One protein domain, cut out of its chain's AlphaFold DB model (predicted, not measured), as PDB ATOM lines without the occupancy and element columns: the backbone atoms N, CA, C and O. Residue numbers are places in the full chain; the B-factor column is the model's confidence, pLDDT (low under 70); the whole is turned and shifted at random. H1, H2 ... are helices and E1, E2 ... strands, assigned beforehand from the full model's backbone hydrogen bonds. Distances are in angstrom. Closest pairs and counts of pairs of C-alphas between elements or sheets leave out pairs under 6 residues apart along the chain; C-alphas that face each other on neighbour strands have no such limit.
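Overview. This is residues 54 to 245 of the 265 residues of a protein of Electrophorus electricus (UniProt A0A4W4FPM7). What shape is it? With little regular structure, H1, H2, H4 and H5 gather toward one end and H3, H7 and H8 toward the other, the small parallel sheet E1 E2 between. What parts? Of 192 printed residues, under half are in eight named helices and two strands, mostly helix. The whole is compact, radius of gyration of the C-alphas 18.1 A, spans 52 by 35 by 33 A.

Arrangement. How paired? E1, residues 96 to 98, and E2, 177 to 179, are parallel; N 97 and O 177 are within hydrogen-bond range at 2.8 A. What touches? H2, 76 to 85, touches H5, 156 to 170, their closest C-alphas, 76 and 159, 4.1 A apart. H7, 228 to 236, touches H3, 102 to 109.

Along the chain. Where first? H1, residues 55 to 63, begins at C-alpha (-26.572, 8.750, 3.345). Where last? After H4, 122 to 127, and H6, 206 to 214, H8, 242 to 245, ends at (-48.078, -15.287, -12.057).

Size, cuts and confidence. Any cut? The printed part has no cut. Low confidence? Residues 182 to 203 have pLDDT under 70.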
ATOM      1  N   ASP A  54     -30.075  11.568   3.401       78.44
ATOM      2  CA  ASP A  54     -28.749  11.833   3.964       78.44
ATOM      3  C   ASP A  54     -28.012  10.514   4.266       78.44
ATOM      4  O   ASP A  54     -28.114   9.937   5.350       78.44
ATOM      5  N   CYS A  55     -27.301  10.009   3.257       79.56
ATOM      6  CA  CYS A  55     -26.572   8.750   3.345       79.56
ATOM      7  C   CYS A  55     -25.363   8.807   4.288       79.56
ATOM      8  O   CYS A  55     -24.957   7.757   4.781       79.56
ATOM      9  N   GLU A  56     -24.825   9.993   4.588       84.38
ATOM     10  CA  GLU A  56     -23.779  10.134   5.603       84.38
ATOM     11  C   GLU A  56     -24.378   9.885   6.992       84.38
ATOM     12  O   GLU A  56     -23.905   9.011   7.719       84.38
ATOM     13  N   THR A  57     -25.498  10.541   7.315       89.38
ATOM     14  CA  THR A  57     -26.237  10.287   8.561       89.38
ATOM     15  C   THR A  57     -26.733   8.835   8.648       89.38
ATOM     16  O   THR A  57     -26.633   8.224   9.713       89.38
ATOM     17  N   ILE A  58     -27.211   8.228   7.551       89.88
ATOM     18  CA  ILE A  58     -27.600   6.801   7.534       89.88
ATOM     19  C   ILE A  58     -26.405   5.898   7.865       89.88
ATOM     20  O   ILE A  58     -26.550   4.992   8.686       89.88
ATOM     21  N   TRP A  59     -25.232   6.145   7.274       90.06
ATOM     22  CA  TRP A  59     -24.032   5.349   7.543       90.06
ATOM     23  C   TRP A  59     -23.546   5.510   8.988       90.06
ATOM     24  O   TRP A  59     -23.327   4.515   9.679       90.06
ATOM     25  N   GLN A  60     -23.481   6.746   9.490       91.94
ATOM     26  CA  GLN A  60     -23.108   7.035  10.878       91.94
ATOM     27  C   GLN A  60     -24.049   6.340  11.879       91.94
ATOM     28  O   GLN A  60     -23.595   5.736  12.851       91.94
ATOM     29  N   VAL A  61     -25.365   6.386  11.644       95.38
ATOM     30  CA  VAL A  61     -26.368   5.744  12.513       95.38
ATOM     31  C   VAL A  61     -26.340   4.212  12.395       95.38
ATOM     32  O   VAL A  61     -26.617   3.518  13.375       95.38
ATOM     33  N   PHE A  62     -25.960   3.664  11.239       95.69
ATOM     34  CA  PHE A  62     -25.694   2.233  11.073       95.69
ATOM     35  C   PHE A  62     -24.474   1.779  11.889       95.69
ATOM     36  O   PHE A  62     -24.567   0.799  12.630       95.69
ATOM     37  N   GLU A  63     -23.356   2.504  11.820       96.31
ATOM     38  CA  GLU A  63     -22.130   2.174  12.559       96.31
ATOM     39  C   GLU A  63     -22.306   2.265  14.084       96.31
ATOM     40  O   GLU A  63     -21.825   1.393  14.814       96.31
ATOM     41  N   GLN A  64     -23.087   3.232  14.584       96.94
ATOM     42  CA  GLN A  64     -23.428   3.372  16.014       96.94
ATOM     43  C   GLN A  64     -24.050   2.106  16.646       96.94
ATOM     44  O   GLN A  64     -23.977   1.912  17.869       96.94
ATOM     45  N   ALA A  65     -24.655   1.228  15.840       97.56
ATOM     46  CA  ALA A  65     -25.244  -0.013  16.328       97.56
ATOM     47  C   ALA A  65     -24.190  -1.030  16.808       97.56
ATOM     48  O   ALA A  65     -24.473  -1.780  17.741       97.56
ATOM     49  N   TYR A  66     -22.986  -1.058  16.217       97.19
ATOM     50  CA  TYR A  66     -22.007  -2.135  16.441       97.19
ATOM     51  C   TYR A  66     -20.540  -1.698  16.593       97.19
ATOM     52  O   TYR A  66     -19.754  -2.475  17.140       97.19
ATOM     53  N   VAL A  67     -20.139  -0.503  16.146       97.56
ATOM     54  CA  VAL A  67     -18.741  -0.048  16.254       97.56
ATOM     55  C   VAL A  67     -18.320   0.072  17.721       97.56
ATOM     56  O   VAL A  67     -19.060   0.580  18.563       97.56
ATOM     57  N   GLY A  68     -17.140  -0.466  18.040       96.50
ATOM     58  CA  GLY A  68     -16.582  -0.503  19.394       96.50
ATOM     59  C   GLY A  68     -17.197  -1.539  20.336       96.50
ATOM     60  O   GLY A  68     -16.763  -1.624  21.487       96.50
ATOM     61  N   ARG A  69     -18.173  -2.336  19.881       96.12
ATOM     62  CA  ARG A  69     -18.829  -3.382  20.683       96.12
ATOM     63  C   ARG A  69     -18.166  -4.746  20.508       96.12
ATOM     64  O   ARG A  69     -17.405  -4.978  19.567       96.12
ATOM     65  N   ASP A  70     -18.480  -5.663  21.417       96.00
ATOM     66  CA  ASP A  70     -18.228  -7.087  21.199       96.00
ATOM     67  C   ASP A  70     -19.097  -7.577  20.017       96.00
ATOM     68  O   ASP A  70     -20.301  -7.304  19.998       96.00
ATOM     69  N   PRO A  71     -18.535  -8.286  19.022       95.69
ATOM     70  CA  PRO A  71     -19.285  -8.746  17.854       95.69
ATOM     71  C   PRO A  71     -20.331  -9.834  18.163       95.69
ATOM     72  O   PRO A  71     -21.049 -10.249  17.253       95.69
ATOM     73  N   CYS A  72     -20.437 -10.294  19.409       96.50
ATOM     74  CA  CYS A  72     -21.501 -11.159  19.910       96.50
ATOM     75  C   CYS A  72     -22.437 -10.490  20.934       96.50
ATOM     76  O   CYS A  72     -23.328 -11.173  21.444       96.50
ATOM     77  N   ASP A  73     -22.285  -9.183  21.196       96.50
ATOM     78  CA  ASP A  73     -23.169  -8.382  22.060       96.50
ATOM     79  C   ASP A  73     -23.747  -7.149  21.333       96.50
ATOM     80  O   ASP A  73     -23.664  -5.997  21.769       96.50
ATOM     81  N   VAL A  74     -24.344  -7.399  20.166       97.69
ATOM     82  CA  VAL A  74     -25.104  -6.409  19.394       97.69
ATOM     83  C   VAL A  74     -26.555  -6.881  19.280       97.69
ATOM     84  O   VAL A  74     -26.849  -7.708  18.417       97.69
ATOM     85  N   PRO A  75     -27.482  -6.418  20.138       97.06
ATOM     86  CA  PRO A  75     -28.888  -6.823  20.083       97.06
ATOM     87  C   PRO A  75     -29.634  -6.173  18.895       97.06
ATOM     88  O   PRO A  75     -29.219  -5.109  18.426       97.06
ATOM     89  N   PRO A  76     -30.757  -6.746  18.412       96.69
ATOM     90  CA  PRO A  76     -31.572  -6.167  17.329       96.69
ATOM     91  C   PRO A  76     -32.003  -4.715  17.578       96.69
ATOM     92  O   PRO A  76     -32.105  -3.909  16.651       96.69
ATOM     93  N   GLU A  77     -32.221  -4.354  18.840       96.69
ATOM     94  CA  GLU A  77     -32.617  -3.021  19.295       96.69
ATOM     95  C   GLU A  77     -31.564  -1.953  18.972       96.69
ATOM     96  O   GLU A  77     -31.930  -0.796  18.772       96.69
ATOM     97  N   ALA A  78     -30.285  -2.330  18.835       97.94
ATOM     98  CA  ALA A  78     -29.208  -1.411  18.467       97.94
ATOM     99  C   ALA A  78     -29.426  -0.755  17.090       97.94
ATOM    100  O   ALA A  78     -28.986   0.370  16.876       97.94
ATOM    101  N   TYR A  79     -30.168  -1.408  16.185       97.56
ATOM    102  CA  TYR A  79     -30.523  -0.869  14.866       97.56
ATOM    103  C   TYR A  79     -31.835  -0.070  14.848       97.56
ATOM    104  O   TYR A  79     -32.239   0.418  13.795       97.56
ATOM    105  N   TYR A  80     -32.526   0.095  15.982       95.38
ATOM    106  CA  TYR A  80     -33.766   0.878  16.029       95.38
ATOM    107  C   TYR A  80     -33.611   2.335  15.533       95.38
ATOM    108  O   TYR A  80     -34.484   2.776  14.782       95.38
ATOM    109  N   PRO A  81     -32.515   3.067  15.836       95.88
ATOM    110  CA  PRO A  81     -32.282   4.399  15.272       95.88
ATOM    111  C   PRO A  81     -32.203   4.401  13.737       95.88
ATOM    112  O   PRO A  81     -32.831   5.241  13.097       95.88
ATOM    113  N   LEU A  82     -31.508   3.420  13.146       94.81
ATOM    114  CA  LEU A  82     -31.357   3.272  11.692       94.81
ATOM    115  C   LEU A  82     -32.701   3.012  10.999       94.81
ATOM    116  O   LEU A  82     -33.020   3.645   9.994       94.81
ATOM    117  N   ILE A  83     -33.509   2.110  11.566       92.75
ATOM    118  CA  ILE A  83     -34.852   1.809  11.060       92.75
ATOM    119  C   ILE A  83     -35.762   3.045  11.107       92.75
ATOM    120  O   ILE A  83     -36.484   3.308  10.152       92.75
ATOM    121  N   ASN A  84     -35.725   3.816  12.196       91.44
ATOM    122  CA  ASN A  84     -36.568   5.007  12.344       91.44
ATOM    123  C   ASN A  84     -36.143   6.167  11.429       91.44
ATOM    124  O   ASN A  84     -36.986   6.980  11.039       91.44
ATOM    125  N   LEU A  85     -34.848   6.258  11.111       90.69
ATOM    126  CA  LEU A  85     -34.297   7.236  10.177       90.69
ATOM    127  C   LEU A  85     -34.783   6.963   8.746       90.69
ATOM    128  O   LEU A  85     -35.259   7.876   8.069       90.69
ATOM    129  N   VAL A  86     -34.726   5.704   8.300       86.25
ATOM    130  CA  VAL A  86     -35.166   5.306   6.954       86.25
ATOM    131  C   VAL A  86     -36.656   4.958   6.945       86.25
ATOM    132  O   VAL A  86     -37.069   3.801   7.046       86.25
ATOM    133  N   LYS A  87     -37.488   5.990   6.776       74.12
ATOM    134  CA  LYS A  87     -38.945   5.859   6.624       74.12
ATOM    135  C   LYS A  87     -39.329   5.234   5.277       74.12
ATOM    136  O   LYS A  87     -39.742   5.929   4.353       74.12
ATOM    137  N   ASN A  88     -39.253   3.909   5.190       71.44
ATOM    138  CA  ASN A  88     -39.817   3.152   4.076       71.44
ATOM    139  C   ASN A  88     -41.354   3.248   4.096       71.44
ATOM    140  O   ASN A  88     -42.009   2.600   4.910       71.44
ATOM    141  N   GLN A  89     -41.931   4.031   3.182       76.88
ATOM    142  CA  GLN A  89     -43.348   3.935   2.827       76.88
ATOM    143  C   GLN A  89     -43.469   3.098   1.555       76.88
ATOM    144  O   GLN A  89     -43.067   3.535   0.480       76.88
ATOM    145  N   LEU A  90     -44.005   1.886   1.687       85.25
ATOM    146  CA  LEU A  90     -44.302   1.007   0.557       85.25
ATOM    147  C   LEU A  90     -45.807   1.019   0.286       85.25
ATOM    148  O   LEU A  90     -46.613   1.178   1.204       85.25
ATOM    149  N   ALA A  91     -46.191   0.847  -0.978       89.00
ATOM    150  CA  ALA A  91     -47.595   0.742  -1.349       89.00
ATOM    151  C   ALA A  91     -48.241  -0.505  -0.717       89.00
ATOM    152  O   ALA A  91     -47.635  -1.574  -0.642       89.00
ATOM    153  N   CYS A  92     -49.498  -0.395  -0.286       88.81
ATOM    154  CA  CYS A  92     -50.225  -1.563   0.200       88.81
ATOM    155  C   CYS A  92     -50.419  -2.594  -0.919       88.81
ATOM    156  O   CYS A  92     -50.594  -2.241  -2.086       88.81
ATOM    157  N   ASN A  93     -50.491  -3.869  -0.537       86.56
ATOM    158  CA  ASN A  93     -50.613  -5.030  -1.425       86.56
ATOM    159  C   ASN A  93     -49.366  -5.394  -2.265       86.56
ATOM    160  O   ASN A  93     -49.471  -6.291  -3.102       86.56
ATOM    161  N   THR A  94     -48.206  -4.747  -2.071       88.25
ATOM    162  CA  THR A  94     -46.980  -5.058  -2.844       88.25
ATOM    163  C   THR A  94     -45.937  -5.883  -2.086       88.25
ATOM    164  O   THR A  94     -44.986  -6.364  -2.695       88.25
ATOM    165  N   MET A  95     -46.062  -6.075  -0.771       89.88
ATOM    166  CA  MET A  95     -45.000  -6.732  -0.001       89.88
ATOM    167  C   MET A  95     -44.935  -8.239  -0.260       89.88
ATOM    168  O   MET A  95     -45.914  -8.968  -0.066       89.88
ATOM    169  N   LEU A  96     -43.741  -8.690  -0.648       89.44
ATOM    170  CA  LEU A  96     -43.385 -10.084  -0.863       89.44
ATOM    171  C   LEU A  96     -42.377 -10.535   0.195       89.44
ATOM    172  O   LEU A  96     -41.179 -10.274   0.112       89.44
ATOM    173  N   PHE A  97     -42.871 -11.274   1.180       90.44
ATOM    174  CA  PHE A  97     -42.027 -12.044   2.081       90.44
ATOM    175  C   PHE A  97     -41.513 -13.275   1.343       90.44
ATOM    176  O   PHE A  97     -42.175 -13.831   0.463       90.44
ATOM    177  N   TRP A  98     -40.333 -13.744   1.716       87.88
ATOM    178  CA  TRP A  98     -39.757 -14.921   1.093       87.88
ATOM    179  C   TRP A  98     -38.971 -15.752   2.091       87.88
ATOM    180  O   TRP A  98     -38.772 -15.392   3.252       87.88
ATOM    181  N   SER A  99     -38.607 -16.945   1.647       80.94
ATOM    182  CA  SER A  99     -38.135 -17.996   2.519       80.94
ATOM    183  C   SER A  99     -37.313 -18.989   1.720       80.94
ATOM    184  O   SER A  99     -37.879 -19.775   0.966       80.94
ATOM    185  N   LYS A 100     -35.974 -18.914   1.828       76.12
ATOM    186  CA  LYS A 100     -35.003 -19.758   1.081       76.12
ATOM    187  C   LYS A 100     -35.386 -19.964  -0.409       76.12
ATOM    188  O   LYS A 100     -35.094 -20.987  -1.026       76.12
ATOM    189  N   THR A 101     -36.028 -18.941  -0.962       82.44
ATOM    190  CA  THR A 101     -36.447 -18.723  -2.349       82.44
ATOM    191  C   THR A 101     -35.736 -17.506  -2.932       82.44
ATOM    192  O   THR A 101     -36.086 -17.094  -4.027       82.44
ATOM    193  N   LYS A 102     -34.740 -16.951  -2.217       87.44
ATOM    194  CA  LYS A 102     -34.048 -15.691  -2.521       87.44
ATOM    195  C   LYS A 102     -33.776 -15.503  -4.010       87.44
ATOM    196  O   LYS A 102     -34.247 -14.544  -4.594       87.44
ATOM    197  N   THR A 103     -33.084 -16.454  -4.630       88.81
ATOM    198  CA  THR A 103     -32.760 -16.411  -6.058       88.81
ATOM    199  C   THR A 103     -34.020 -16.241  -6.914       88.81
ATOM    200  O   THR A 103     -34.112 -15.285  -7.667       88.81
ATOM    201  N   LEU A 104     -35.040 -17.080  -6.702       87.75
ATOM    202  CA  LEU A 104     -36.289 -17.055  -7.468       87.75
ATOM    203  C   LEU A 104     -37.134 -15.791  -7.232       87.75
ATOM    204  O   LEU A 104     -37.762 -15.306  -8.168       87.75
ATOM    205  N   VAL A 105     -37.187 -15.259  -6.002       88.69
ATOM    206  CA  VAL A 105     -37.944 -14.021  -5.737       88.69
ATOM    207  C   VAL A 105     -37.216 -12.775  -6.226       88.69
ATOM    208  O   VAL A 105     -37.883 -11.898  -6.756       88.69
ATOM    209  N   HIS A 106     -35.883 -12.716  -6.126       88.62
ATOM    210  CA  HIS A 106     -35.100 -11.614  -6.684       88.62
ATOM    211  C   HIS A 106     -35.156 -11.637  -8.221       88.62
ATOM    212  O   HIS A 106     -35.417 -10.604  -8.822       88.62
ATOM    213  N   GLU A 107     -35.024 -12.804  -8.868       89.06
ATOM    214  CA  GLU A 107     -35.259 -12.958 -10.319       89.06
ATOM    215  C   GLU A 107     -36.680 -12.518 -10.724       89.06
ATOM    216  O   GLU A 107     -36.889 -11.999 -11.821       89.06
ATOM    217  N   PHE A 108     -37.671 -12.714  -9.845       86.00
ATOM    218  CA  PHE A 108     -39.045 -12.277 -10.076       86.00
ATOM    219  C   PHE A 108     -39.232 -10.762  -9.925       86.00
ATOM    220  O   PHE A 108     -39.899 -10.176 -10.776       86.00
ATOM    221  N   THR A 109     -38.691 -10.120  -8.883       88.75
ATOM    222  CA  THR A 109     -38.877  -8.673  -8.645       88.75
ATOM    223  C   THR A 109     -37.938  -7.797  -9.473       88.75
ATOM    224  O   THR A 109     -38.319  -6.684  -9.826       88.75
ATOM    225  N   GLU A 110     -36.769  -8.303  -9.883       83.75
ATOM    226  CA  GLU A 110     -35.715  -7.543 -10.578       83.75
ATOM    227  C   GLU A 110     -36.204  -6.746 -11.797       83.75
ATOM    228  O   GLU A 110     -35.723  -5.636 -12.028       83.75
ATOM    229  N   ASN A 111     -37.160  -7.292 -12.553       77.00
ATOM    230  CA  ASN A 111     -37.749  -6.655 -13.735       77.00
ATOM    231  C   ASN A 111     -39.275  -6.445 -13.605       77.00
ATOM    232  O   ASN A 111     -39.964  -6.278 -14.613       77.00
ATOM    233  N   ARG A 112     -39.839  -6.498 -12.385       80.44
ATOM    234  CA  ARG A 112     -41.292  -6.398 -12.136       80.44
ATOM    235  C   ARG A 112     -41.604  -5.558 -10.895       80.44
ATOM    236  O   ARG A 112     -41.627  -6.061  -9.779       80.44
ATOM    237  N   GLU A 113     -42.015  -4.312 -11.112       79.94
ATOM    238  CA  GLU A 113     -42.326  -3.313 -10.065       79.94
ATOM    239  C   GLU A 113     -43.573  -3.619  -9.197       79.94
ATOM    240  O   GLU A 113     -43.987  -2.817  -8.364       79.94
ATOM    241  N   CYS A 114     -44.226  -4.762  -9.404       85.69
ATOM    242  CA  CYS A 114     -45.512  -5.095  -8.787       85.69
ATOM    243  C   CYS A 114     -45.410  -5.674  -7.370       85.69
ATOM    244  O   CYS A 114     -46.398  -5.648  -6.635       85.69
ATOM    245  N   LEU A 115     -44.256  -6.243  -7.012       88.44
ATOM    246  CA  LEU A 115     -43.972  -6.808  -5.700       88.44
ATOM    247  C   LEU A 115     -42.586  -6.352  -5.238       88.44
ATOM    248  O   LEU A 115     -41.684  -6.189  -6.050       88.44
ATOM    249  N   VAL A 116     -42.438  -6.159  -3.930       90.19
ATOM    250  CA  VAL A 116     -41.246  -5.598  -3.285       90.19
ATOM    251  C   VAL A 116     -40.849  -6.523  -2.138       90.19
ATOM    252  O   VAL A 116     -41.667  -6.789  -1.253       90.19
ATOM    253  N   THR A 117     -39.618  -7.031  -2.152       92.88
ATOM    254  CA  THR A 117     -39.012  -7.768  -1.031       92.88
ATOM    255  C   THR A 117     -38.365  -6.808  -0.024       92.88
ATOM    256  O   THR A 117     -38.288  -5.602  -0.260       92.88
ATOM    257  N   LEU A 118     -37.875  -7.313   1.115       93.38
ATOM    258  CA  LEU A 118     -37.088  -6.487   2.040       93.38
ATOM    259  C   LEU A 118     -35.823  -5.960   1.343       93.38
ATOM    260  O   LEU A 118     -35.463  -4.795   1.500       93.38
ATOM    261  N   GLU A 119     -35.184  -6.809   0.548       92.75
ATOM    262  CA  GLU A 119     -33.947  -6.572  -0.191       92.75
ATOM    263  C   GLU A 119     -34.109  -5.599  -1.370       92.75
ATOM    264  O   GLU A 119     -33.108  -5.091  -1.867       92.75
ATOM    265  N   ASP A 120     -35.348  -5.286  -1.765       89.75
ATOM    266  CA  ASP A 120     -35.678  -4.224  -2.725       89.75
ATOM    267  C   ASP A 120     -35.856  -2.843  -2.041       89.75
ATOM    268  O   ASP A 120     -35.989  -1.818  -2.712       89.75
ATOM    269  N   THR A 121     -35.859  -2.776  -0.701       88.88
ATOM    270  CA  THR A 121     -35.888  -1.506   0.058       88.88
ATOM    271  C   THR A 121     -34.487  -0.922   0.244       88.88
ATOM    272  O   THR A 121     -33.515  -1.667   0.213       88.88
ATOM    273  N   LEU A 122     -34.360   0.383   0.539       87.69
ATOM    274  CA  LEU A 122     -33.055   1.045   0.727       87.69
ATOM    275  C   LEU A 122     -32.119   0.274   1.678       87.69
ATOM    276  O   LEU A 122     -31.020  -0.104   1.287       87.69
ATOM    277  N   LEU A 123     -32.565  -0.011   2.907       91.12
ATOM    278  CA  LEU A 123     -31.742  -0.732   3.885       91.12
ATOM    279  C   LEU A 123     -31.481  -2.187   3.478       91.12
ATOM    280  O   LEU A 123     -30.369  -2.675   3.656       91.12
ATOM    281  N   GLY A 124     -32.486  -2.888   2.947       91.88
ATOM    282  CA  GLY A 124     -32.306  -4.275   2.532       91.88
ATOM    283  C   GLY A 124     -31.325  -4.397   1.370       91.88
ATOM    284  O   GLY A 124     -30.431  -5.230   1.443       91.88
ATOM    285  N   PHE A 125     -31.436  -3.533   0.358       88.25
ATOM    286  CA  PHE A 125     -30.544  -3.478  -0.799       88.25
ATOM    287  C   PHE A 125     -29.106  -3.145  -0.389       88.25
ATOM    288  O   PHE A 125     -28.185  -3.882  -0.736       88.25
ATOM    289  N   THR A 126     -28.910  -2.074   0.393       87.50
ATOM    290  CA  THR A 126     -27.578  -1.610   0.821       87.50
ATOM    291  C   THR A 126     -26.809  -2.662   1.621       87.50
ATOM    292  O   THR A 126     -25.594  -2.753   1.473       87.50
ATOM    293  N   PHE A 127     -27.490  -3.460   2.448       91.00
ATOM    294  CA  PHE A 127     -26.847  -4.447   3.324       91.00
ATOM    295  C   PHE A 127     -26.997  -5.902   2.847       91.00
ATOM    296  O   PHE A 127     -26.550  -6.827   3.534       91.00
ATOM    297  N   ASN A 128     -27.586  -6.128   1.668       88.69
ATOM    298  CA  ASN A 128     -27.766  -7.457   1.088       88.69
ATOM    299  C   ASN A 128     -26.413  -8.148   0.843       88.69
ATOM    300  O   ASN A 128     -25.522  -7.581   0.221       88.69
ATOM    301  N   GLU A 129     -26.271  -9.388   1.314       88.50
ATOM    302  CA  GLU A 129     -25.058 -10.228   1.174       88.50
ATOM    303  C   GLU A 129     -23.772  -9.665   1.806       88.50
ATOM    304  O   GLU A 129     -22.728 -10.318   1.754       88.50
ATOM    305  N   LEU A 130     -23.845  -8.515   2.480       90.62
ATOM    306  CA  LEU A 130     -22.729  -7.963   3.235       90.62
ATOM    307  C   LEU A 130     -22.573  -8.659   4.593       90.62
ATOM    308  O   LEU A 130     -23.517  -9.196   5.177       90.62
ATOM    309  N   THR A 131     -21.351  -8.607   5.117       92.56
ATOM    310  CA  THR A 131     -21.024  -9.001   6.488       92.56
ATOM    311  C   THR A 131     -20.210  -7.893   7.138       92.56
ATOM    312  O   THR A 131     -19.352  -7.288   6.493       92.56
ATOM    313  N   TRP A 132     -20.506  -7.597   8.398       96.50
ATOM    314  CA  TRP A 132     -19.861  -6.529   9.146       96.50
ATOM    315  C   TRP A 132     -19.854  -6.840  10.638       96.50
ATOM    316  O   TRP A 132     -20.760  -7.482  11.178       96.50
ATOM    317  N   CYS A 133     -18.823  -6.357  11.312       96.75
ATOM    318  CA  CYS A 133     -18.714  -6.362  12.758       96.75
ATOM    319  C   CYS A 133     -17.693  -5.320  13.218       96.75
ATOM    320  O   CYS A 133     -17.020  -4.681  12.412       96.75
ATOM    321  N   SER A 134     -17.552  -5.160  14.530       96.62
ATOM    322  CA  SER A 134     -16.430  -4.438  15.123       96.62
ATOM    323  C   SER A 134     -15.779  -5.305  16.200       96.62
ATOM    324  O   SER A 134     -16.107  -6.483  16.353       96.62
ATOM    325  N   LYS A 135     -14.818  -4.734  16.917       94.12
ATOM    326  CA  LYS A 135     -14.170  -5.346  18.079       94.12
ATOM    327  C   LYS A 135     -14.315  -4.387  19.254       94.12
ATOM    328  O   LYS A 135     -14.430  -3.178  19.054       94.12
ATOM    329  N   ASN A 136     -14.276  -4.922  20.470       93.06
ATOM    330  CA  ASN A 136     -14.412  -4.133  21.690       93.06
ATOM    331  C   ASN A 136     -13.393  -2.968  21.696       93.06
ATOM    332  O   ASN A 136     -12.206  -3.193  21.462       93.06
ATOM    333  N   GLN A 137     -13.871  -1.736  21.900       92.75
ATOM    334  CA  GLN A 137     -13.109  -0.472  21.840       92.75
ATOM    335  C   GLN A 137     -12.504  -0.089  20.470       92.75
ATOM    336  O   GLN A 137     -11.853   0.953  20.364       92.75
ATOM    337  N   SER A 138     -12.734  -0.864  19.406       95.00
ATOM    338  CA  SER A 138     -12.331  -0.490  18.044       95.00
ATOM    339  C   SER A 138     -13.164   0.677  17.505       95.00
ATOM    340  O   SER A 138     -14.343   0.815  17.821       95.00
ATOM    341  N   LYS A 139     -12.568   1.491  16.631       94.31
ATOM    342  CA  LYS A 139     -13.287   2.485  15.810       94.31
ATOM    343  C   LYS A 139     -13.536   1.998  14.380       94.31
ATOM    344  O   LYS A 139     -14.077   2.740  13.573       94.31
ATOM    345  N   GLU A 140     -13.107   0.779  14.070       92.69
ATOM    346  CA  GLU A 140     -13.130   0.209  12.727       92.69
ATOM    347  C   GLU A 140     -14.267  -0.801  12.555       92.69
ATOM    348  O   GLU A 140     -14.598  -1.572  13.469       92.69
ATOM    349  N   THR A 141     -14.798  -0.825  11.338       94.19
ATOM    350  CA  THR A 141     -15.697  -1.853  10.817       94.19
ATOM    351  C   THR A 141     -14.868  -2.917  10.102       94.19
ATOM    352  O   THR A 141     -14.151  -2.619   9.148       94.19
ATOM    353  N   PHE A 142     -14.977  -4.170  10.539       93.12
ATOM    354  CA  PHE A 142     -14.356  -5.321   9.888       93.12
ATOM    355  C   PHE A 142     -15.383  -6.047   9.014       93.12
ATOM    356  O   PHE A 142     -16.530  -6.230   9.416       93.12
ATOM    357  N   THR A 143     -14.952  -6.494   7.834       91.50
ATOM    358  CA  THR A 143     -15.720  -7.362   6.917       91.50
ATOM    359  C   THR A 143     -15.164  -8.792   6.864       91.50
ATOM    360  O   THR A 143     -15.710  -9.662   6.186       91.50
ATOM    361  N   THR A 144     -14.085  -9.060   7.606       91.06
ATOM    362  CA  THR A 144     -13.486 -10.384   7.816       91.06
ATOM    363  C   THR A 144     -13.492 -10.728   9.302       91.06
ATOM    364  O   THR A 144     -13.627  -9.852  10.153       91.06
ATOM    365  N   ASP A 145     -13.358 -12.019   9.618       91.06
ATOM    366  CA  ASP A 145     -13.282 -12.540  10.994       91.06
ATOM    367  C   ASP A 145     -14.503 -12.212  11.880       91.06
ATOM    368  O   ASP A 145     -14.439 -12.277  13.108       91.06
ATOM    369  N   CYS A 146     -15.639 -11.894  11.254       94.31
ATOM    370  CA  CYS A 146     -16.907 -11.658  11.932       94.31
ATOM    371  C   CYS A 146     -17.635 -12.971  12.276       94.31
ATOM    372  O   CYS A 146     -17.543 -13.944  11.518       94.31
ATOM    373  N   PRO A 147     -18.412 -13.012  13.376       94.25
ATOM    374  CA  PRO A 147     -19.222 -14.169  13.735       94.25
ATOM    375  C   PRO A 147     -20.173 -14.599  12.618       94.25
ATOM    376  O   PRO A 147     -20.935 -13.801  12.074       94.25
ATOM    377  N   LEU A 148     -20.180 -15.899  12.321       90.56
ATOM    378  CA  LEU A 148     -21.181 -16.492  11.436       90.56
ATOM    379  C   LEU A 148     -22.578 -16.413  12.073       90.56
ATOM    380  O   LEU A 148     -22.719 -16.419  13.296       90.56
ATOM    381  N   TRP A 149     -23.618 -16.450  11.237       85.12
ATOM    382  CA  TRP A 149     -25.036 -16.343  11.624       85.12
ATOM    383  C   TRP A 149     -25.445 -17.131  12.887       85.12
ATOM    384  O   TRP A 149     -26.248 -16.660  13.701       85.12
ATOM    385  N   SER A 150     -24.920 -18.351  13.033       85.69
ATOM    386  CA  SER A 150     -25.223 -19.284  14.123       85.69
ATOM    387  C   SER A 150     -24.174 -19.330  15.239       85.69
ATOM    388  O   SER A 150     -24.361 -20.098  16.176       85.69
ATOM    389  N   TYR A 151     -23.080 -18.565  15.149       90.12
ATOM    390  CA  TYR A 151     -21.997 -18.581  16.140       90.12
ATOM    391  C   TYR A 151     -22.451 -17.995  17.484       90.12
ATOM    392  O   TYR A 151     -22.210 -18.577  18.537       90.12
ATOM    393  N   CYS A 152     -23.175 -16.876  17.443       92.62
ATOM    394  CA  CYS A 152     -23.796 -16.252  18.607       92.62
ATOM    395  C   CYS A 152     -25.118 -15.572  18.213       92.62
ATOM    396  O   CYS A 152     -25.349 -15.266  17.040       92.62
ATOM    397  N   VAL A 153     -26.024 -15.389  19.181       91.62
ATOM    398  CA  VAL A 153     -27.391 -14.896  18.919       91.62
ATOM    399  C   VAL A 153     -27.395 -13.417  18.534       91.62
ATOM    400  O   VAL A 153     -28.016 -13.062  17.534       91.62
ATOM    401  N   ASN A 154     -26.655 -12.591  19.277       94.88
ATOM    402  CA  ASN A 154     -26.609 -11.135  19.138       94.88
ATOM    403  C   ASN A 154     -25.407 -10.692  18.281       94.88
ATOM    404  O   ASN A 154     -24.615  -9.851  18.699       94.88
ATOM    405  N   ASN A 155     -25.232 -11.283  17.093       96.06
ATOM    406  CA  ASN A 155     -24.225 -10.800  16.139       96.06
ATOM    407  C   ASN A 155     -24.788  -9.656  15.264       96.06
ATOM    408  O   ASN A 155     -25.975  -9.696  14.926       96.06
ATOM    409  N   PRO A 156     -23.966  -8.663  14.857       96.69
ATOM    410  CA  PRO A 156     -24.412  -7.466  14.142       96.69
ATOM    411  C   PRO A 156     -25.303  -7.744  12.930       96.69
ATOM    412  O   PRO A 156     -26.355  -7.121  12.804       96.69
ATOM    413  N   VAL A 157     -24.909  -8.689  12.070       96.06
ATOM    414  CA  VAL A 157     -25.623  -9.026  10.830       96.06
ATOM    415  C   VAL A 157     -26.985  -9.645  11.146       96.06
ATOM    416  O   VAL A 157     -28.015  -9.190  10.651       96.06
ATOM    417  N   ARG A 158     -27.029 -10.655  12.023       94.69
ATOM    418  CA  ARG A 158     -28.281 -11.306  12.437       94.69
ATOM    419  C   ARG A 158     -29.241 -10.333  13.110       94.69
ATOM    420  O   ARG A 158     -30.432 -10.347  12.803       94.69
ATOM    421  N   SER A 159     -28.729  -9.485  13.993       96.56
ATOM    422  CA  SER A 159     -29.515  -8.482  14.706       96.56
ATOM    423  C   SER A 159     -30.102  -7.427  13.770       96.56
ATOM    424  O   SER A 159     -31.277  -7.082  13.914       96.56
ATOM    425  N   PHE A 160     -29.347  -6.992  12.754       96.75
ATOM    426  CA  PHE A 160     -29.868  -6.136  11.686       96.75
ATOM    427  C   PHE A 160     -31.015  -6.816  10.933       96.75
ATOM    428  O   PHE A 160     -32.106  -6.257  10.864       96.75
ATOM    429  N   TRP A 161     -30.818  -8.040  10.425       95.31
ATOM    430  CA  TRP A 161     -31.843  -8.729   9.630       95.31
ATOM    431  C   TRP A 161     -33.106  -9.057  10.434       95.31
ATOM    432  O   TRP A 161     -34.208  -8.950   9.895       95.31
ATOM    433  N   ILE A 162     -32.978  -9.377  11.729       93.06
ATOM    434  CA  ILE A 162     -34.121  -9.495  12.649       93.06
ATOM    435  C   ILE A 162     -34.880  -8.166  12.724       93.06
ATOM    436  O   ILE A 162     -36.100  -8.147  12.543       93.06
ATOM    437  N   LYS A 163     -34.179  -7.049  12.956       94.69
ATOM    438  CA  LYS A 163     -34.817  -5.742  13.146       94.69
ATOM    439  C   LYS A 163     -35.435  -5.193  11.855       94.69
ATOM    440  O   LYS A 163     -36.554  -4.682  11.890       94.69
ATOM    441  N   ALA A 164     -34.749  -5.351  10.724       94.25
ATOM    442  CA  ALA A 164     -35.221  -4.957   9.402       94.25
ATOM    443  C   ALA A 164     -36.450  -5.778   8.969       94.25
ATOM    444  O   ALA A 164     -37.452  -5.196   8.557       94.25
ATOM    445  N   SER A 165     -36.427  -7.104   9.165       93.88
ATOM    446  CA  SER A 165     -37.579  -7.978   8.881       93.88
ATOM    447  C   SER A 165     -38.783  -7.661   9.769       93.88
ATOM    448  O   SER A 165     -39.910  -7.613   9.282       93.88
ATOM    449  N   ALA A 166     -38.558  -7.405  11.064       91.06
ATOM    450  CA  ALA A 166     -39.619  -7.007  11.986       91.06
ATOM    451  C   ALA A 166     -40.258  -5.670  11.578       91.06
ATOM    452  O   ALA A 166     -41.479  -5.542  11.617       91.06
ATOM    453  N   ASN A 167     -39.457  -4.694  11.136       91.88
ATOM    454  CA  ASN A 167     -39.979  -3.428  10.628       91.88
ATOM    455  C   ASN A 167     -40.771  -3.602   9.325       91.88
ATOM    456  O   ASN A 167     -41.873  -3.081   9.214       91.88
ATOM    457  N   PHE A 168     -40.238  -4.366   8.368       92.06
ATOM    458  CA  PHE A 168     -40.897  -4.656   7.091       92.06
ATOM    459  C   PHE A 168     -42.248  -5.362   7.288       92.06
ATOM    460  O   PHE A 168     -43.230  -5.005   6.644       92.06
ATOM    461  N   ALA A 169     -42.340  -6.281   8.256       90.50
ATOM    462  CA  ALA A 169     -43.609  -6.866   8.688       90.50
ATOM    463  C   ALA A 169     -44.545  -5.856   9.379       90.50
ATOM    464  O   ALA A 169     -45.750  -5.889   9.147       90.50
ATOM    465  N   ALA A 170     -44.016  -4.953  10.210       89.94
ATOM    466  CA  ALA A 170     -44.814  -3.979  10.956       89.94
ATOM    467  C   ALA A 170     -45.439  -2.878  10.079       89.94
ATOM    468  O   ALA A 170     -46.510  -2.379  10.417       89.94
ATOM    469  N   ILE A 171     -44.803  -2.507   8.961       90.12
ATOM    470  CA  ILE A 171     -45.351  -1.527   8.003       90.12
ATOM    471  C   ILE A 171     -46.310  -2.149   6.972       90.12
ATOM    472  O   ILE A 171     -46.841  -1.432   6.124       90.12
ATOM    473  N   ALA A 172     -46.525  -3.468   7.009       89.25
ATOM    474  CA  ALA A 172     -47.305  -4.178   6.004       89.25
ATOM    475  C   ALA A 172     -48.798  -3.824   6.026       89.25
ATOM    476  O   ALA A 172     -49.443  -3.817   7.073       89.25
ATOM    477  N   CYS A 173     -49.365  -3.572   4.842       88.50
ATOM    478  CA  CYS A 173     -50.772  -3.217   4.682       88.50
ATOM    479  C   CYS A 173     -51.407  -3.861   3.441       88.50
ATOM    480  O   CYS A 173     -50.784  -4.005   2.385       88.50
ATOM    481  N   GLY A 174     -52.687  -4.226   3.569       87.94
ATOM    482  CA  GLY A 174     -53.426  -4.961   2.543       87.94
ATOM    483  C   GLY A 174     -52.972  -6.418   2.411       87.94
ATOM    484  O   GLY A 174     -52.571  -7.053   3.385       87.94
ATOM    485  N   ASN A 175     -53.050  -6.954   1.195       84.38
ATOM    486  CA  ASN A 175     -52.681  -8.331   0.885       84.38
ATOM    487  C   ASN A 175     -51.156  -8.504   0.840       84.38
ATOM    488  O   ASN A 175     -50.512  -8.082  -0.118       84.38
ATOM    489  N   VAL A 176     -50.579  -9.176   1.833       85.88
ATOM    490  CA  VAL A 176     -49.176  -9.614   1.780       85.88
ATOM    491  C   VAL A 176     -49.048 -10.941   1.034       85.88
ATOM    492  O   VAL A 176     -49.899 -11.822   1.166       85.88
ATOM    493  N   SER A 177     -47.974 -11.098   0.264       86.94
ATOM    494  CA  SER A 177     -47.615 -12.366  -0.378       86.94
ATOM    495  C   SER A 177     -46.395 -12.973   0.303       86.94
ATOM    496  O   SER A 177     -45.487 -12.248   0.700       86.94
ATOM    497  N   THR A 178     -46.337 -14.303   0.393       86.44
ATOM    498  CA  THR A 178     -45.168 -15.012   0.928       86.44
ATOM    499  C   THR A 178     -44.768 -16.144  -0.012       86.44
ATOM    500  O   THR A 178     -45.511 -17.115  -0.146       86.44
ATOM    501  N   MET A 179     -43.594 -16.055  -0.648       84.31
ATOM    502  CA  MET A 179     -43.067 -17.145  -1.474       84.31
ATOM    503  C   MET A 179     -42.148 -18.059  -0.666       84.31
ATOM    504  O   MET A 179     -41.053 -17.684  -0.245       84.31
ATOM    505  N   LEU A 180     -42.581 -19.302  -0.524       80.25
ATOM    506  CA  LEU A 180     -41.824 -20.396   0.064       80.25
ATOM    507  C   LEU A 180     -41.401 -21.384  -1.080       80.25
ATOM    508  O   LEU A 180     -41.801 -21.195  -2.225       80.25
ATOM    509  N   ASN A 181     -40.573 -22.408  -0.816       72.25
ATOM    510  CA  ASN A 181     -40.157 -23.522  -1.724       72.25
ATOM    511  C   ASN A 181     -40.226 -24.863  -0.968       72.25
ATOM    512  O   ASN A 181     -39.692 -24.949   0.106       72.25
ATOM    513  N   GLY A 182     -40.823 -25.945  -1.453       65.56
ATOM    514  CA  GLY A 182     -41.295 -27.028  -0.551       65.56
ATOM    515  C   GLY A 182     -40.724 -28.367  -0.835       65.56
ATOM    516  O   GLY A 182     -41.356 -29.377  -0.551       65.56
ATOM    517  N   SER A 183     -39.507 -28.346  -1.339       67.06
ATOM    518  CA  SER A 183     -38.639 -29.503  -1.287       67.06
ATOM    519  C   SER A 183     -38.256 -29.870   0.165       67.06
ATOM    520  O   SER A 183     -37.537 -30.845   0.351       67.06
ATOM    521  N   LEU A 184     -38.714 -29.119   1.188       61.53
ATOM    522  CA  LEU A 184     -38.578 -29.465   2.608       61.53
ATOM    523  C   LEU A 184     -39.768 -30.232   3.188       61.53
ATOM    524  O   LEU A 184     -40.921 -30.044   2.812       61.53
ATOM    525  N   GLU A 185     -39.440 -31.005   4.220       61.81
ATOM    526  CA  GLU A 185     -40.352 -31.706   5.125       61.81
ATOM    527  C   GLU A 185     -41.203 -30.762   5.997       61.81
ATOM    528  O   GLU A 185     -42.419 -30.948   6.086       61.81
ATOM    529  N   SER A 186     -40.587 -29.728   6.595       59.28
ATOM    530  CA  SER A 186     -41.279 -28.710   7.406       59.28
ATOM    531  C   SER A 186     -41.151 -27.293   6.813       59.28
ATOM    532  O   SER A 186     -40.145 -26.616   7.042       59.28
ATOM    533  N   PRO A 187     -42.168 -26.870   6.040       52.69
ATOM    534  CA  PRO A 187     -42.296 -25.553   5.410       52.69
ATOM    535  C   PRO A 187     -42.480 -24.295   6.249       52.69
ATOM    536  O   PRO A 187     -42.497 -23.171   5.730       52.69
ATOM    537  N   PHE A 188     -42.715 -24.467   7.535       59.91
ATOM    538  CA  PHE A 188     -42.818 -23.373   8.468       59.91
ATOM    539  C   PHE A 188     -42.302 -23.869   9.811       59.91
ATOM    540  O   PHE A 188     -42.610 -24.973  10.250       59.91
ATOM    541  N   SER A 189     -41.487 -23.048  10.461       56.88
ATOM    542  CA  SER A 189     -40.897 -23.368  11.752       56.88
ATOM    543  C   SER A 189     -41.010 -22.148  12.648       56.88
ATOM    544  O   SER A 189     -40.320 -21.152  12.447       56.88
ATOM    545  N   SER A 190     -41.860 -22.245  13.666       52.94
ATOM    546  CA  SER A 190     -41.981 -21.244  14.732       52.94
ATOM    547  C   SER A 190     -40.699 -21.110  15.570       52.94
ATOM    548  O   SER A 190     -40.453 -20.066  16.165       52.94
ATOM    549  N   THR A 191     -39.851 -22.143  15.588       48.16
ATOM    550  CA  THR A 191     -38.568 -22.189  16.312       48.16
ATOM    551  C   THR A 191     -37.382 -21.610  15.538       48.16
ATOM    552  O   THR A 191     -36.307 -21.442  16.116       48.16
ATOM    553  N   ARG A 192     -37.535 -21.293  14.246       53.75
ATOM    554  CA  ARG A 192     -36.486 -20.674  13.424       53.75
ATOM    555  C   ARG A 192     -37.001 -19.360  12.848       53.75
ATOM    556  O   ARG A 192     -37.590 -19.335  11.773       53.75
ATOM    557  N   CYS A 193     -36.764 -18.265  13.574       45.75
ATOM    558  CA  CYS A 193     -37.040 -16.916  13.078       45.75
ATOM    559  C   CYS A 193     -36.354 -16.696  11.719       45.75
ATOM    560  O   CYS A 193     -35.179 -17.038  11.567       45.75
ATOM    561  N   ILE A 194     -37.088 -16.075  10.789       45.03
ATOM    562  CA  ILE A 194     -36.879 -16.077   9.327       45.03
ATOM    563  C   ILE A 194     -37.408 -17.375   8.677       45.03
ATOM    564  O   ILE A 194     -36.780 -18.432   8.691       45.03
ATOM    565  N   PHE A 195     -38.613 -17.224   8.117       37.09
ATOM    566  CA  PHE A 195     -39.548 -18.213   7.564       37.09
ATOM    567  C   PHE A 195     -38.918 -19.267   6.615       37.09
ATOM    568  O   PHE A 195     -37.940 -18.969   5.922       37.09
ATOM    569  N   LEU A 196     -39.486 -20.493   6.512       33.38
ATOM    570  CA  LEU A 196     -38.803 -21.673   5.906       33.38
ATOM    571  C   LEU A 196     -39.651 -22.734   5.086       33.38
ATOM    572  O   LEU A 196     -39.744 -23.850   5.574       33.38
ATOM    573  N   LEU A 197     -40.051 -22.492   3.802       37.16
ATOM    574  CA  LEU A 197     -40.132 -23.465   2.630       37.16
ATOM    575  C   LEU A 197     -41.430 -24.332   2.161       37.16
ATOM    576  O   LEU A 197     -41.484 -25.511   2.476       37.16
ATOM    577  N   VAL A 198     -42.349 -23.920   1.209       35.03
ATOM    578  CA  VAL A 198     -43.402 -24.712   0.401       35.03
ATOM    579  C   VAL A 198     -43.424 -24.526  -1.149       35.03
ATOM    580  O   VAL A 198     -43.491 -23.396  -1.587       35.03
ATOM    581  N   ILE A 199     -43.493 -25.651  -1.910       28.25
ATOM    582  CA  ILE A 199     -43.566 -26.075  -3.352       28.25
ATOM    583  C   ILE A 199     -43.108 -27.593  -3.397       28.25
ATOM    584  O   ILE A 199     -42.061 -27.911  -3.953       28.25
ATOM    585  N   ARG A 200     -43.801 -28.531  -2.721       36.09
ATOM    586  CA  ARG A 200     -43.858 -30.021  -2.966       36.09
ATOM    587  C   ARG A 200     -44.812 -30.674  -1.966       36.09
ATOM    588  O   ARG A 200     -45.391 -31.719  -2.243       36.09
ATOM    589  N   THR A 201     -45.002 -30.020  -0.828       45.09
ATOM    590  CA  THR A 201     -46.182 -30.195   0.007       45.09
ATOM    591  C   THR A 201     -47.371 -29.493  -0.653       45.09
ATOM    592  O   THR A 201     -47.201 -28.438  -1.274       45.09
ATOM    593  N   THR A 202     -48.568 -30.054  -0.503       58.00
ATOM    594  CA  THR A 202     -49.812 -29.336  -0.791       58.00
ATOM    595  C   THR A 202     -50.051 -28.258   0.270       58.00
ATOM    596  O   THR A 202     -49.341 -28.187   1.284       58.00
ATOM    597  N   CYS A 203     -51.098 -27.454   0.090       66.44
ATOM    598  CA  CYS A 203     -51.628 -26.569   1.135       66.44
ATOM    599  C   CYS A 203     -52.157 -27.296   2.394       66.44
ATOM    600  O   CYS A 203     -52.664 -26.656   3.311       66.44
ATOM    601  N   GLU A 204     -52.027 -28.622   2.459       72.56
ATOM    602  CA  GLU A 204     -52.513 -29.489   3.537       72.56
ATOM    603  C   GLU A 204     -51.403 -29.877   4.537       72.56
ATOM    604  O   GLU A 204     -51.669 -30.591   5.506       72.56
ATOM    605  N   ASN A 205     -50.155 -29.425   4.326       73.50
ATOM    606  CA  ASN A 205     -49.032 -29.712   5.224       73.50
ATOM    607  C   ASN A 205     -49.306 -29.235   6.663       73.50
ATOM    608  O   ASN A 205     -49.800 -28.130   6.876       73.50
ATOM    609  N   ALA A 206     -48.924 -30.041   7.658       80.00
ATOM    610  CA  ALA A 206     -49.152 -29.728   9.070       80.00
ATOM    611  C   ALA A 206     -48.542 -28.379   9.503       80.00
ATOM    612  O   ALA A 206     -49.213 -27.614  10.189       80.00
ATOM    613  N   SER A 207     -47.346 -28.028   9.016       76.88
ATOM    614  CA  SER A 207     -46.688 -26.754   9.351       76.88
ATOM    615  C   SER A 207     -47.460 -25.516   8.875       76.88
ATOM    616  O   SER A 207     -47.303 -24.435   9.437       76.88
ATOM    617  N   PHE A 208     -48.358 -25.646   7.890       75.19
ATOM    618  CA  PHE A 208     -49.261 -24.555   7.523       75.19
ATOM    619  C   PHE A 208     -50.381 -24.327   8.537       75.19
ATOM    620  O   PHE A 208     -50.834 -23.194   8.681       75.19
ATOM    621  N   LYS A 209     -50.786 -25.360   9.284       79.50
ATOM    622  CA  LYS A 209     -51.691 -25.199  10.431       79.50
ATOM    623  C   LYS A 209     -50.972 -24.504  11.584       79.50
ATOM    624  O   LYS A 209     -51.571 -23.648  12.231       79.50
ATOM    625  N   ASP A 210     -49.687 -24.797  11.782       80.69
ATOM    626  CA  ASP A 210     -48.847 -24.092  12.757       80.69
ATOM    627  C   ASP A 210     -48.669 -22.615  12.368       80.69
ATOM    628  O   ASP A 210     -48.825 -21.737  13.214       80.69
ATOM    629  N   LEU A 211     -48.431 -22.321  11.081       77.75
ATOM    630  CA  LEU A 211     -48.409 -20.951  10.556       77.75
ATOM    631  C   LEU A 211     -49.751 -20.252  10.788       77.75
ATOM    632  O   LEU A 211     -49.777 -19.163  11.348       77.75
ATOM    633  N   GLN A 212     -50.863 -20.877  10.396       78.38
ATOM    634  CA  GLN A 212     -52.200 -20.307  10.564       78.38
ATOM    635  C   GLN A 212     -52.543 -20.052  12.041       78.38
ATOM    636  O   GLN A 212     -53.207 -19.066  12.342       78.38
ATOM    637  N   SER A 213     -52.051 -20.892  12.955       82.62
ATOM    638  CA  SER A 213     -52.222 -20.729  14.407       82.62
ATOM    639  C   SER A 213     -51.300 -19.661  15.013       82.62
ATOM    640  O   SER A 213     -51.615 -19.110  16.063       82.62
ATOM    641  N   ALA A 214     -50.164 -19.370  14.370       80.88
ATOM    642  CA  ALA A 214     -49.226 -18.320  14.770       80.88
ATOM    643  C   ALA A 214     -49.562 -16.937  14.177       80.88
ATOM    644  O   ALA A 214     -49.059 -15.921  14.662       80.88
ATOM    645  N   LEU A 215     -50.387 -16.877  13.126       77.06
ATOM    646  CA  LEU A 215     -50.892 -15.623  12.570       77.06
ATOM    647  C   LEU A 215     -51.873 -14.944  13.536       77.06
ATOM    648  O   LEU A 215     -52.610 -15.588  14.281       77.06
ATOM    649  N   ASN A 216     -51.908 -13.611  13.496       75.88
ATOM    650  CA  ASN A 216     -52.922 -12.840  14.211       75.88
ATOM    651  C   ASN A 216     -54.327 -13.242  13.696       75.88
ATOM    652  O   ASN A 216     -54.501 -13.279  12.478       75.88
ATOM    653  N   PRO A 217     -55.332 -13.482  14.565       77.56
ATOM    654  CA  PRO A 217     -56.677 -13.904  14.148       77.56
ATOM    655  C   PRO A 217     -57.376 -12.991  13.128       77.56
ATOM    656  O   PRO A 217     -58.267 -13.444  12.417       77.56
ATOM    657  N   ASN A 218     -56.969 -11.722  13.031       78.88
ATOM    658  CA  ASN A 218     -57.494 -10.765  12.054       78.88
ATOM    659  C   ASN A 218     -56.863 -10.906  10.650       78.88
ATOM    660  O   ASN A 218     -57.260 -10.189   9.731       78.88
ATOM    661  N   ILE A 219     -55.873 -11.786  10.465       76.50
ATOM    662  CA  ILE A 219     -55.217 -12.045   9.176       76.50
ATOM    663  C   ILE A 219     -55.910 -13.221   8.480       76.50
ATOM    664  O   ILE A 219     -55.811 -14.371   8.908       76.50
ATOM    665  N   THR A 220     -56.551 -12.949   7.344       81.00
ATOM    666  CA  THR A 220     -57.130 -13.995   6.491       81.00
ATOM    667  C   THR A 220     -56.029 -14.779   5.774       81.00
ATOM    668  O   THR A 220     -55.457 -14.317   4.785       81.00
ATOM    669  N   TYR A 221     -55.755 -15.994   6.244       78.69
ATOM    670  CA  TYR A 221     -54.806 -16.904   5.604       78.69
ATOM    671  C   TYR A 221     -55.366 -17.499   4.302       78.69
ATOM    672  O   TYR A 221     -56.457 -18.064   4.281       78.69
ATOM    673  N   ASN A 222     -54.585 -17.422   3.223       79.88
ATOM    674  CA  ASN A 222     -54.854 -18.097   1.955       79.88
ATOM    675  C   ASN A 222     -53.577 -18.797   1.477       79.88
ATOM    676  O   ASN A 222     -52.543 -18.151   1.317       79.88
ATOM    677  N   CYS A 223     -53.656 -20.099   1.205       80.94
ATOM    678  CA  CYS A 223     -52.552 -20.865   0.632       80.94
ATOM    679  C   CYS A 223     -52.775 -21.133  -0.858       80.94
ATOM    680  O   CYS A 223     -53.910 -21.309  -1.312       80.94
ATOM    681  N   ARG A 224     -51.684 -21.203  -1.628       80.25
ATOM    682  CA  ARG A 224     -51.731 -21.630  -3.023       80.25
ATOM    683  C   ARG A 224     -50.454 -22.327  -3.475       80.25
ATOM    684  O   ARG A 224     -49.361 -21.785  -3.362       80.25
ATOM    685  N   GLU A 225     -50.627 -23.485  -4.097       79.88
ATOM    686  CA  GLU A 225     -49.576 -24.172  -4.845       79.88
ATOM    687  C   GLU A 225     -49.355 -23.505  -6.209       79.88
ATOM    688  O   GLU A 225     -50.288 -23.383  -7.012       79.88
ATOM    689  N   VAL A 226     -48.111 -23.111  -6.488       79.25
ATOM    690  CA  VAL A 226     -47.681 -22.553  -7.776       79.25
ATOM    691  C   VAL A 226     -46.493 -23.381  -8.289       79.25
ATOM    692  O   VAL A 226     -45.491 -23.493  -7.582       79.25
ATOM    693  N   PRO A 227     -46.571 -23.997  -9.485       82.88
ATOM    694  CA  PRO A 227     -45.440 -24.711 -10.070       82.88
ATOM    695  C   PRO A 227     -44.267 -23.771 -10.367       82.88
ATOM    696  O   PRO A 227     -44.471 -22.667 -10.871       82.88
ATOM    697  N   LEU A 228     -43.032 -24.239 -10.150       82.06
ATOM    698  CA  LEU A 228     -41.813 -23.474 -10.454       82.06
ATOM    699  C   LEU A 228     -41.795 -22.956 -11.904       82.06
ATOM    700  O   LEU A 228     -41.471 -21.797 -12.143       82.06
ATOM    701  N   THR A 229     -42.238 -23.780 -12.857       83.50
ATOM    702  CA  THR A 229     -42.336 -23.423 -14.281       83.50
ATOM    703  C   THR A 229     -43.301 -22.268 -14.561       83.50
ATOM    704  O   THR A 229     -43.124 -21.552 -15.542       83.50
ATOM    705  N   THR A 230     -44.309 -22.047 -13.710       83.50
ATOM    706  CA  THR A 230     -45.226 -20.899 -13.812       83.50
ATOM    707  C   THR A 230     -44.534 -19.607 -13.380       83.50
ATOM    708  O   THR A 230     -44.636 -18.605 -14.084       83.50
ATOM    709  N   VAL A 231     -43.768 -19.644 -12.283       84.56
ATOM    710  CA  VAL A 231     -42.980 -18.489 -11.816       84.56
ATOM    711  C   VAL A 231     -41.883 -18.146 -12.828       84.56
ATOM    712  O   VAL A 231     -41.773 -16.995 -13.237       84.56
ATOM    713  N   GLN A 232     -41.152 -19.151 -13.323       86.88
ATOM    714  CA  GLN A 232     -40.143 -18.990 -14.378       86.88
ATOM    715  C   GLN A 232     -40.736 -18.404 -15.668       86.88
ATOM    716  O   GLN A 232     -40.163 -17.481 -16.237       86.88
ATOM    717  N   GLY A 233     -41.922 -18.861 -16.088       87.25
ATOM    718  CA  GLY A 233     -42.632 -18.277 -17.230       87.25
ATOM    719  C   GLY A 233     -42.958 -16.788 -17.053       87.25
ATOM    720  O   GLY A 233     -42.910 -16.040 -18.026       87.25
ATOM    721  N   CYS A 234     -43.226 -16.340 -15.823       86.50
ATOM    722  CA  CYS A 234     -43.400 -14.920 -15.508       86.50
ATOM    723  C   CYS A 234     -42.096 -14.125 -15.412       86.50
ATOM    724  O   CYS A 234     -42.102 -12.941 -15.743       86.50
ATOM    725  N   ILE A 235     -40.996 -14.743 -14.979       87.50
ATOM    726  CA  ILE A 235     -39.663 -14.123 -15.004       87.50
ATOM    727  C   ILE A 235     -39.254 -13.852 -16.461       87.50
ATOM    728  O   ILE A 235     -38.829 -12.752 -16.792       87.50
ATOM    729  N   SER A 236     -39.460 -14.822 -17.360       88.62
ATOM    730  CA  SER A 236     -39.095 -14.695 -18.780       88.62
ATOM    731  C   SER A 236     -40.056 -13.856 -19.635       88.62
ATOM    732  O   SER A 236     -39.714 -13.532 -20.770       88.62
ATOM    733  N   ASN A 237     -41.257 -13.529 -19.149       88.31
ATOM    734  CA  ASN A 237     -42.240 -12.731 -19.885       88.31
ATOM    735  C   ASN A 237     -42.895 -11.699 -18.959       88.31
ATOM    736  O   ASN A 237     -43.750 -12.049 -18.142       88.31
ATOM    737  N   LEU A 238     -42.513 -10.431 -19.121       86.19
ATOM    738  CA  LEU A 238     -42.966  -9.310 -18.293       86.19
ATOM    739  C   LEU A 238     -44.403  -8.854 -18.606       86.19
ATOM    740  O   LEU A 238     -45.051  -8.297 -17.722       86.19
ATOM    741  N   ASP A 239     -44.942  -9.169 -19.792       87.19
ATOM    742  CA  ASP A 239     -46.316  -8.814 -20.191       87.19
ATOM    743  C   ASP A 239     -47.381  -9.560 -19.369       87.19
ATOM    744  O   ASP A 239     -48.547  -9.161 -19.329       87.19
ATOM    745  N   ILE A 240     -47.010 -10.665 -18.708       85.94
ATOM    746  CA  ILE A 240     -47.923 -11.405 -17.831       85.94
ATOM    747  C   ILE A 240     -48.178 -10.567 -16.564       85.94
ATOM    748  O   ILE A 240     -47.223 -10.296 -15.825       85.94
ATOM    749  N   PRO A 241     -49.433 -10.194 -16.238       84.56
ATOM    750  CA  PRO A 241     -49.735  -9.452 -15.018       84.56
ATOM    751  C   PRO A 241     -49.322 -10.233 -13.767       84.56
ATOM    752  O   PRO A 241     -49.540 -11.440 -13.681       84.56
ATOM    753  N   CYS A 242     -48.789  -9.563 -12.744       80.81
ATOM    754  CA  CYS A 242     -48.317 -10.261 -11.538       80.81
ATOM    755  C   CYS A 242     -49.426 -11.002 -10.775       80.81
ATOM    756  O   CYS A 242     -49.167 -12.023 -10.141       80.81
ATOM    757  N   SER A 243     -50.677 -10.550 -10.897       76.38
ATOM    758  CA  SER A 243     -51.852 -11.260 -10.382       76.38
ATOM    759  C   SER A 243     -52.084 -12.623 -11.052       76.38
ATOM    760  O   SER A 243     -52.751 -13.475 -10.463       76.38
ATOM    761  N   ASP A 244     -51.531 -12.848 -12.247       81.31
ATOM    762  CA  ASP A 244     -51.635 -14.091 -13.016       81.31
ATOM    763  C   ASP A 244     -50.445 -15.033 -12.775       81.31
ATOM    764  O   ASP A 244     -50.622 -16.250 -12.830       81.31
ATOM    765  N   CYS A 245     -49.277 -14.505 -12.395       80.31
ATOM    766  CA  CYS A 245     -48.078 -15.287 -12.057       80.31
ATOM    767  C   CYS A 245     -48.272 -16.265 -10.891       80.31
ATOM    768  O   CYS A 245     -47.567 -17.267 -10.785       80.31
TER     769      CYS A 245